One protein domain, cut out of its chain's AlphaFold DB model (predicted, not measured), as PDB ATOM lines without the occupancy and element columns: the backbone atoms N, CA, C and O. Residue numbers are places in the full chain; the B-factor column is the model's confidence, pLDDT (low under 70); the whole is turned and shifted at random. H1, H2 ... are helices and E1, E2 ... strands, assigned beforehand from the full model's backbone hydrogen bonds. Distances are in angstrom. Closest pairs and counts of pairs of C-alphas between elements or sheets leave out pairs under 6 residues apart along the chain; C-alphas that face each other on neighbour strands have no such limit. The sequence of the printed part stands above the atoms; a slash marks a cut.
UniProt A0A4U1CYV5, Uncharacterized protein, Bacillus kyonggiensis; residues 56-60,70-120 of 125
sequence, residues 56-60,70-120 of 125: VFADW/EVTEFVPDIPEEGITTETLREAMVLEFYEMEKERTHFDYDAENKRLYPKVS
ATOM      1  N   VAL A  56     -16.366   5.227  30.569       81.88
ATOM      2  CA  VAL A  56     -16.133   5.973  31.797       81.88
ATOM      3  C   VAL A  56     -15.945   4.975  32.928       81.88
ATOM      4  O   VAL A  56     -16.768   4.083  33.112       81.88
ATOM      5  N   PHE A  57     -14.868   5.126  33.688       85.50
ATOM      6  CA  PHE A  57     -14.541   4.239  34.802       85.50
ATOM      7  C   PHE A  57     -14.774   4.942  36.145       85.50
ATOM      8  O   PHE A  57     -14.993   6.152  36.195       85.50
ATOM      9  N   ALA A  58     -14.719   4.189  37.243       82.88
ATOM     10  CA  ALA A  58     -14.955   4.711  38.591       82.88
ATOM     11  C   ALA A  58     -13.935   5.776  39.029       82.88
ATOM     12  O   ALA A  58     -14.261   6.665  39.807       82.88
ATOM     13  N   ASP A  59     -12.715   5.723  38.498       84.25
ATOM     14  CA  ASP A  59     -11.635   6.678  38.771       84.25
ATOM     15  C   ASP A  59     -11.784   8.022  38.037       84.25
ATOM     16  O   ASP A  59     -10.934   8.909  38.168       84.25
ATOM     17  N   TRP A  60     -12.843   8.182  37.245       87.25
ATOM     18  CA  TRP A  60     -13.093   9.407  36.505       87.25
ATOM     19  C   TRP A  60     -13.755  10.464  37.381       87.25
ATOM     20  O   TRP A  60     -14.476  10.183  38.339       87.25
ATOM     21  N   GLU A  70     -17.198  12.817  41.774       88.69
ATOM     22  CA  GLU A  70     -16.713  11.507  41.338       88.69
ATOM     23  C   GLU A  70     -17.831  10.767  40.602       88.69
ATOM     24  O   GLU A  70     -19.011  10.926  40.908       88.69
ATOM     25  N   VAL A  71     -17.486   9.960  39.594       85.00
ATOM     26  CA  VAL A  71     -18.503   9.184  38.855       85.00
ATOM     27  C   VAL A  71     -19.230   8.212  39.794       85.00
ATOM     28  O   VAL A  71     -20.429   7.985  39.638       85.00
ATOM     29  N   THR A  72     -18.529   7.722  40.815       85.25
ATOM     30  CA  THR A  72     -19.056   6.873  41.890       85.25
ATOM     31  C   THR A  72     -20.139   7.538  42.741       85.25
ATOM     32  O   THR A  72     -20.952   6.824  43.323       85.25
ATOM     33  N   GLU A  73     -20.198   8.875  42.803       84.81
ATOM     34  CA  GLU A  73     -21.261   9.589  43.527       84.81
ATOM     35  C   GLU A  73     -22.620   9.442  42.833       84.81
ATOM     36  O   GLU A  73     -23.654   9.439  43.495       84.81
ATOM     37  N   PHE A  74     -22.621   9.281  41.506       83.12
ATOM     38  CA  PHE A  74     -23.841   9.099  40.717       83.12
ATOM     39  C   PHE A  74     -24.118   7.627  40.419       83.12
ATOM     40  O   PHE A  74     -25.266   7.187  40.438       83.12
ATOM     41  N   VAL A  75     -23.067   6.862  40.119       82.06
ATOM     42  CA  VAL A  75     -23.157   5.444  39.769       82.06
ATOM     43  C   VAL A  75     -22.270   4.655  40.735       82.06
ATOM     44  O   VAL A  75     -21.070   4.537  40.492       82.06
ATOM     45  N   PRO A  76     -22.825   4.115  41.835       78.94
ATOM     46  CA  PRO A  76     -22.032   3.422  42.852       78.94
ATOM     47  C   PRO A  76     -21.471   2.077  42.369       78.94
ATOM     48  O   PRO A  76     -20.454   1.623  42.887       78.94
ATOM     49  N   ASP A  77     -22.111   1.452  41.378       78.75
ATOM     50  CA  ASP A  77     -21.708   0.163  40.811       78.75
ATOM     51  C   ASP A  77     -21.308   0.350  39.341       78.75
ATOM     52  O   ASP A  77     -22.152   0.451  38.448       78.75
ATOM     53  N   ILE A  78     -20.002   0.490  39.103       80.44
ATOM     54  CA  ILE A  78     -19.423   0.666  37.767       80.44
ATOM     55  C   ILE A  78     -18.691  -0.629  37.405       80.44
ATOM     56  O   ILE A  78     -17.740  -0.992  38.103       80.44
ATOM     57  N   PRO A  79     -19.089  -1.327  36.328       78.62
ATOM     58  CA  PRO A  79     -18.403  -2.536  35.891       78.62
ATOM     59  C   PRO A  79     -16.957  -2.233  35.473       78.62
ATOM     60  O   PRO A  79     -16.655  -1.136  35.002       78.62
ATOM     61  N   GLU A  80     -16.069  -3.230  35.561       73.19
ATOM     62  CA  GLU A  80     -14.664  -3.102  35.122       73.19
ATOM     63  C   GLU A  80     -14.526  -2.736  33.637       73.19
ATOM     64  O   GLU A  80     -13.510  -2.183  33.226       73.19
ATOM     65  N   GLU A  81     -15.550  -2.998  32.821       75.75
ATOM     66  CA  GLU A  81     -15.574  -2.609  31.408       75.75
ATOM     67  C   GLU A  81     -15.836  -1.108  31.182       75.75
ATOM     68  O   GLU A  81     -15.640  -0.623  30.062       75.75
ATOM     69  N   GLY A  82     -16.231  -0.380  32.233       77.88
ATOM     70  CA  GLY A  82     -16.654   1.018  32.204       77.88
ATOM     71  C   GLY A  82     -18.117   1.195  31.784       77.88
ATOM     72  O   GLY A  82     -18.708   0.349  31.114       77.88
ATOM     73  N   ILE A  83     -18.720   2.320  32.170       83.69
ATOM     74  CA  ILE A  83     -20.066   2.728  31.743       83.69
ATOM     75  C   ILE A  83     -20.007   3.665  30.540       83.69
ATOM     76  O   ILE A  83     -19.001   4.324  30.276       83.69
ATOM     77  N   THR A  84     -21.119   3.772  29.819       85.75
ATOM     78  CA  THR A  84     -21.259   4.771  28.756       85.75
ATOM     79  C   THR A  84     -21.616   6.140  29.333       85.75
ATOM     80  O   THR A  84     -22.226   6.260  30.399       85.75
ATOM     81  N   THR A  85     -21.320   7.199  28.579       82.00
ATOM     82  CA  THR A  85     -21.767   8.559  28.917       82.00
ATOM     83  C   THR A  85     -23.290   8.692  28.964       82.00
ATOM     84  O   THR A  85     -23.793   9.620  29.587       82.00
ATOM     85  N   GLU A  86     -24.045   7.806  28.300       82.62
ATOM     86  CA  GLU A  86     -25.511   7.821  28.378       82.62
ATOM     87  C   GLU A  86     -26.006   7.340  29.738       82.62
ATOM     88  O   GLU A  86     -26.775   8.062  30.364       82.62
ATOM     89  N   THR A  87     -25.501   6.202  30.224       83.06
ATOM     90  CA  THR A  87     -25.829   5.684  31.562       83.06
ATOM     91  C   THR A  87     -25.447   6.686  32.645       83.06
ATOM     92  O   THR A  87     -26.230   6.964  33.550       83.06
ATOM     93  N   LEU A  88     -24.263   7.293  32.510       84.38
ATOM     94  CA  LEU A  88     -23.835   8.339  33.426       84.38
ATOM     95  C   LEU A  88     -24.774   9.546  33.383       84.38
ATOM     96  O   LEU A  88     -25.155  10.060  34.428       84.38
ATOM     97  N   ARG A  89     -25.190   9.982  32.188       83.62
ATOM     98  CA  ARG A  89     -26.157  11.076  32.053       83.62
ATOM     99  C   ARG A  89     -27.468  10.743  32.746       83.62
ATOM    100  O   ARG A  89     -28.006  11.606  33.417       83.62
ATOM    101  N   GLU A  90     -28.000   9.538  32.569       84.50
ATOM    102  CA  GLU A  90     -29.258   9.136  33.207       84.50
ATOM    103  C   GLU A  90     -29.171   9.227  34.732       84.50
ATOM    104  O   GLU A  90     -30.076   9.784  35.348       84.50
ATOM    105  N   ALA A  91     -28.056   8.788  35.322       84.94
ATOM    106  CA  ALA A  91     -27.806   8.961  36.751       84.94
ATOM    107  C   ALA A  91     -27.676  10.445  37.141       84.94
ATOM    108  O   ALA A  91     -28.271  10.889  38.119       84.94
ATOM    109  N   MET A  92     -26.962  11.241  36.343       82.75
ATOM    110  CA  MET A  92     -26.792  12.675  36.592       82.75
ATOM    111  C   MET A  92     -28.080  13.489  36.418       82.75
ATOM    112  O   MET A  92     -28.228  14.501  37.090       82.75
ATOM    113  N   VAL A  93     -29.016  13.076  35.555       84.81
ATOM    114  CA  VAL A  93     -30.315  13.750  35.351       84.81
ATOM    115  C   VAL A  93     -31.192  13.681  36.599       84.81
ATOM    116  O   VAL A  93     -31.987  14.591  36.823       84.81
ATOM    117  N   LEU A  94     -31.046  12.629  37.413       82.31
ATOM    118  CA  LEU A  94     -31.787  12.493  38.670       82.31
ATOM    119  C   LEU A  94     -31.413  13.596  39.669       82.31
ATOM    120  O   LEU A  94     -32.296  14.145  40.321       82.31
ATOM    121  N   GLU A  95     -30.131  13.954  39.726       82.25
ATOM    122  CA  GLU A  95     -29.614  15.018  40.598       82.25
ATOM    123  C   GLU A  95     -29.710  16.402  39.935       82.25
ATOM    124  O   GLU A  95     -30.047  17.402  40.567       82.25
ATOM    125  N   PHE A  96     -29.444  16.466  38.629       80.12
ATOM    126  CA  PHE A  96     -29.396  17.685  37.832       80.12
ATOM    127  C   PHE A  96     -30.342  17.569  36.639       80.12
ATOM    128  O   PHE A  96     -29.937  17.230  35.524       80.12
ATOM    129  N   TYR A  97     -31.611  17.919  36.858       79.75
ATOM    130  CA  TYR A  97     -32.661  17.849  35.832       79.75
ATOM    131  C   TYR A  97     -32.309  18.604  34.539       79.75
ATOM    132  O   TYR A  97     -32.713  18.229  33.447       79.75
ATOM    133  N   GLU A  98     -31.498  19.653  34.634       77.06
ATOM    134  CA  GLU A  98     -31.003  20.407  33.482       77.06
ATOM    135  C   GLU A  98     -30.128  19.596  32.507       77.06
ATOM    136  O   GLU A  98     -29.958  20.020  31.360       77.06
ATOM    137  N   MET A  99     -29.622  18.424  32.916       75.56
ATOM    138  CA  MET A  99     -28.764  17.553  32.108       75.56
ATOM    139  C   MET A  99     -29.525  16.622  31.139       75.56
ATOM    140  O   MET A  99     -29.104  15.496  30.853       75.56
ATOM    141  N   GLU A 100     -30.639  17.077  30.566       76.56
ATOM    142  CA  GLU A 100     -31.412  16.300  29.586       76.56
ATOM    143  C   GLU A 100     -30.606  15.978  28.310       76.56
ATOM    144  O   GLU A 100     -29.714  16.727  27.893       76.56
ATOM    145  N   LYS A 101     -30.944  14.857  27.646       72.25
ATOM    146  CA  LYS A 101     -30.246  14.338  26.444       72.25
ATOM    147  C   LYS A 101     -30.113  15.370  25.335       72.25
ATOM    148  O   LYS A 101     -29.105  15.414  24.638       72.25
ATOM    149  N   GLU A 102     -31.163  16.159  25.157       71.50
ATOM    150  CA  GLU A 102     -31.286  17.105  24.055       71.50
ATOM    151  C   GLU A 102     -30.420  18.349  24.266       71.50
ATOM    152  O   GLU A 102     -30.081  19.036  23.304       71.50
ATOM    153  N   ARG A 103     -30.025  18.620  25.516       73.88
ATOM    154  CA  ARG A 103     -29.310  19.837  25.911       73.88
ATOM    155  C   ARG A 103     -27.918  19.560  26.453       73.88
ATOM    156  O   ARG A 103     -27.149  20.500  26.586       73.88
ATOM    157  N   THR A 104     -27.557  18.308  26.717       79.75
ATOM    158  CA  THR A 104     -26.292  17.965  27.380       79.75
ATOM    159  C   THR A 104     -25.306  17.332  26.423       79.75
ATOM    160  O   THR A 104     -25.574  16.310  25.789       79.75
ATOM    161  N   HIS A 105     -24.124  17.928  26.353       81.62
ATOM    162  CA  HIS A 105     -22.982  17.392  25.639       81.62
ATOM    163  C   HIS A 105     -21.891  16.999  26.628       81.62
ATOM    164  O   HIS A 105     -21.476  17.822  27.433       81.62
ATOM    165  N   PHE A 106     -21.402  15.765  26.552       82.62
ATOM    166  CA  PHE A 106     -20.269  15.328  27.360       82.62
ATOM    167  C   PHE A 106     -18.988  15.543  26.574       82.62
ATOM    168  O   PHE A 106     -18.765  14.916  25.540       82.62
ATOM    169  N   ASP A 107     -18.174  16.460  27.070       85.38
ATOM    170  CA  ASP A 107     -16.788  16.623  26.662       85.38
ATOM    171  C   ASP A 107     -15.926  15.796  27.627       85.38
ATOM    172  O   ASP A 107     -16.279  15.646  28.800       85.38
ATOM    173  N   TYR A 108     -14.860  15.173  27.140       84.88
ATOM    174  CA  TYR A 108     -14.075  14.241  27.940       84.88
ATOM    175  C   TYR A 108     -12.590  14.396  27.645       84.88
ATOM    176  O   TYR A 108     -12.170  14.576  26.505       84.88
ATOM    177  N   ASP A 109     -11.802  14.269  28.700       86.31
ATOM    178  CA  ASP A 109     -10.354  14.279  28.669       86.31
ATOM    179  C   ASP A 109      -9.879  12.903  29.136       86.31
ATOM    180  O   ASP A 109      -9.899  12.589  30.329       86.31
ATOM    181  N   ALA A 110      -9.533  12.042  28.176       81.56
ATOM    182  CA  ALA A 110      -9.104  10.673  28.459       81.56
ATOM    183  C   ALA A 110      -7.720  10.618  29.132       81.56
ATOM    184  O   ALA A 110      -7.436   9.666  29.854       81.56
ATOM    185  N   GLU A 111      -6.875  11.633  28.924       82.50
ATOM    186  CA  GLU A 111      -5.531  11.708  29.511       82.50
ATOM    187  C   GLU A 111      -5.600  12.009  31.011       82.50
ATOM    188  O   GLU A 111      -4.904  11.393  31.816       82.50
ATOM    189  N   ASN A 112      -6.493  12.919  31.401       85.00
ATOM    190  CA  ASN A 112      -6.690  13.349  32.780       85.00
ATOM    191  C   ASN A 112      -7.872  12.658  33.471       85.00
ATOM    192  O   ASN A 112      -8.112  12.934  34.649       85.00
ATOM    193  N   LYS A 113      -8.612  11.797  32.757       87.88
ATOM    194  CA  LYS A 113      -9.806  11.079  33.239       87.88
ATOM    195  C   LYS A 113     -10.879  12.035  33.768       87.88
ATOM    196  O   LYS A 113     -11.401  11.893  34.878       87.88
ATOM    197  N   ARG A 114     -11.172  13.074  32.979       88.12
ATOM    198  CA  ARG A 114     -12.132  14.127  33.342       88.12
ATOM    199  C   ARG A 114     -13.296  14.167  32.372       88.12
ATOM    200  O   ARG A 114     -13.111  14.068  31.165       88.12
ATOM    201  N   LEU A 115     -14.488  14.363  32.912       88.06
ATOM    202  CA  LEU A 115     -15.717  14.583  32.168       88.06
ATOM    203  C   LEU A 115     -16.229  15.987  32.424       88.06
ATOM    204  O   LEU A 115     -16.282  16.451  33.558       88.06
ATOM    205  N   TYR A 116     -16.651  16.634  31.353       87.00
ATOM    206  CA  TYR A 116     -17.170  17.986  31.343       87.00
ATOM    207  C   TYR A 116     -18.547  17.970  30.672       87.00
ATOM    208  O   TYR A 116     -18.654  18.168  29.455       87.00
ATOM    209  N   PRO A 117     -19.620  17.704  31.436       85.75
ATOM    210  CA  PRO A 117     -20.972  17.901  30.945       85.75
ATOM    211  C   PRO A 117     -21.194  19.392  30.666       85.75
ATOM    212  O   PRO A 117     -21.019  20.253  31.524       85.75
ATOM    213  N   LYS A 118     -21.562  19.707  29.428       83.00
ATOM    214  CA  LYS A 118     -21.904  21.043  28.946       83.00
ATOM    215  C   LYS A 118     -23.386  21.062  28.609       83.00
ATOM    216  O   LYS A 118     -23.804  20.424  27.643       83.00
ATOM    217  N   VAL A 119     -24.170  21.816  29.372       83.44
ATOM    218  CA  VAL A 119     -25.596  22.012  29.098       83.44
ATOM    219  C   VAL A 119     -25.772  23.216  28.170       83.44
ATOM    220  O   VAL A 119     -25.631  24.375  28.558       83.44
ATOM    221  N   SER A 120     -26.066  22.957  26.900       71.81
ATOM    222  CA  SER A 120     -26.435  23.970  25.919       71.81
ATOM    223  C   SER A 120     -27.903  24.364  26.099       71.81
ATOM    224  O   SER A 120     -28.816  23.610  25.763       71.81
TER     225      SER A 120
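Overview. This is residues 56 to 60 and 70 to 120 of the 125 residues of an uncharacterized protein of Bacillus kyonggiensis (UniProt A0A4U1CYV5). A two-stranded hairpin, E1 and E2, makes one side of the domain, and the helix H2 with the very short helix H1 makes the other; loops and the first printed residues fill in round the helices. H2 comes near the hairpin with its residues 85 to 93, more on E1 than on E2, while H1 meets H2 and is away from the hairpin. The printed part has 56 residues, with two named helices and then two named strands, in the order H1, H2, E1, E2; the sheet has the order E1 - E2 and is antiparallel. The class is mixed, helices and strands, with under half of the residues, 27 of 56, in named elements. The whole is compact, with a radius of gyration of the C-alphas of 10.8 A, and its outline is rounded, spanning 29 by 23 by 15 A.

Arrangement. H1, residues 71 to 74, and H2, residues 85 to 95, touch, with 4 pairs of C-alphas within 8 A; their closest C-alphas are those of Phe 74 and Ala 91, 5.6 A apart. H1 is too short for any O i to N i+4 pair, and in H2 5 of 7 such pairs are within hydrogen-bond range. The closest C-alphas of H2 and E1, residues 104 to 109, are those of Thr 85 and Phe 106, 7.1 A apart. E1 and E2, residues 114 to 119, are a hairpin of antiparallel neighbours, with 159 degrees between their directions. N 105 and O 118, at 2.8 A, and N 116 and O 107, at 2.8 A, are within hydrogen-bond range. H2 and E2 are apart, and H1 is apart from both strands.

Along the chain. The printed part begins with C-alpha 56 at (-16.133, 5.973, 31.797). H1 runs from Val 71, C-alpha at (-18.503, 9.184, 38.855), to Phe 74. H2 runs from Thr 85 to Glu 95 and is 15.5 A long from first to last C-alpha. E1, Thr 104 to Asp 109, is 16.4 A long. E2, Arg 114 to Val 119, is 16.2 A long and ends with C-alpha 119 at (-25.596, 22.012, 29.098).

Size, cuts and confidence. The two C-alphas farthest apart are those of Glu 80 and Ser 120, 30.9 A. Residues 61 to 69 are cut out and not printed, and C-alphas 60 and 70 are 6.4 A apart across the cut. The link from E1 to E2 is tight; those from H1 to H2 and from H2 to E1 are short. The mean pLDDT of the printed part of this model is 82.0, and no printed residue is under 70.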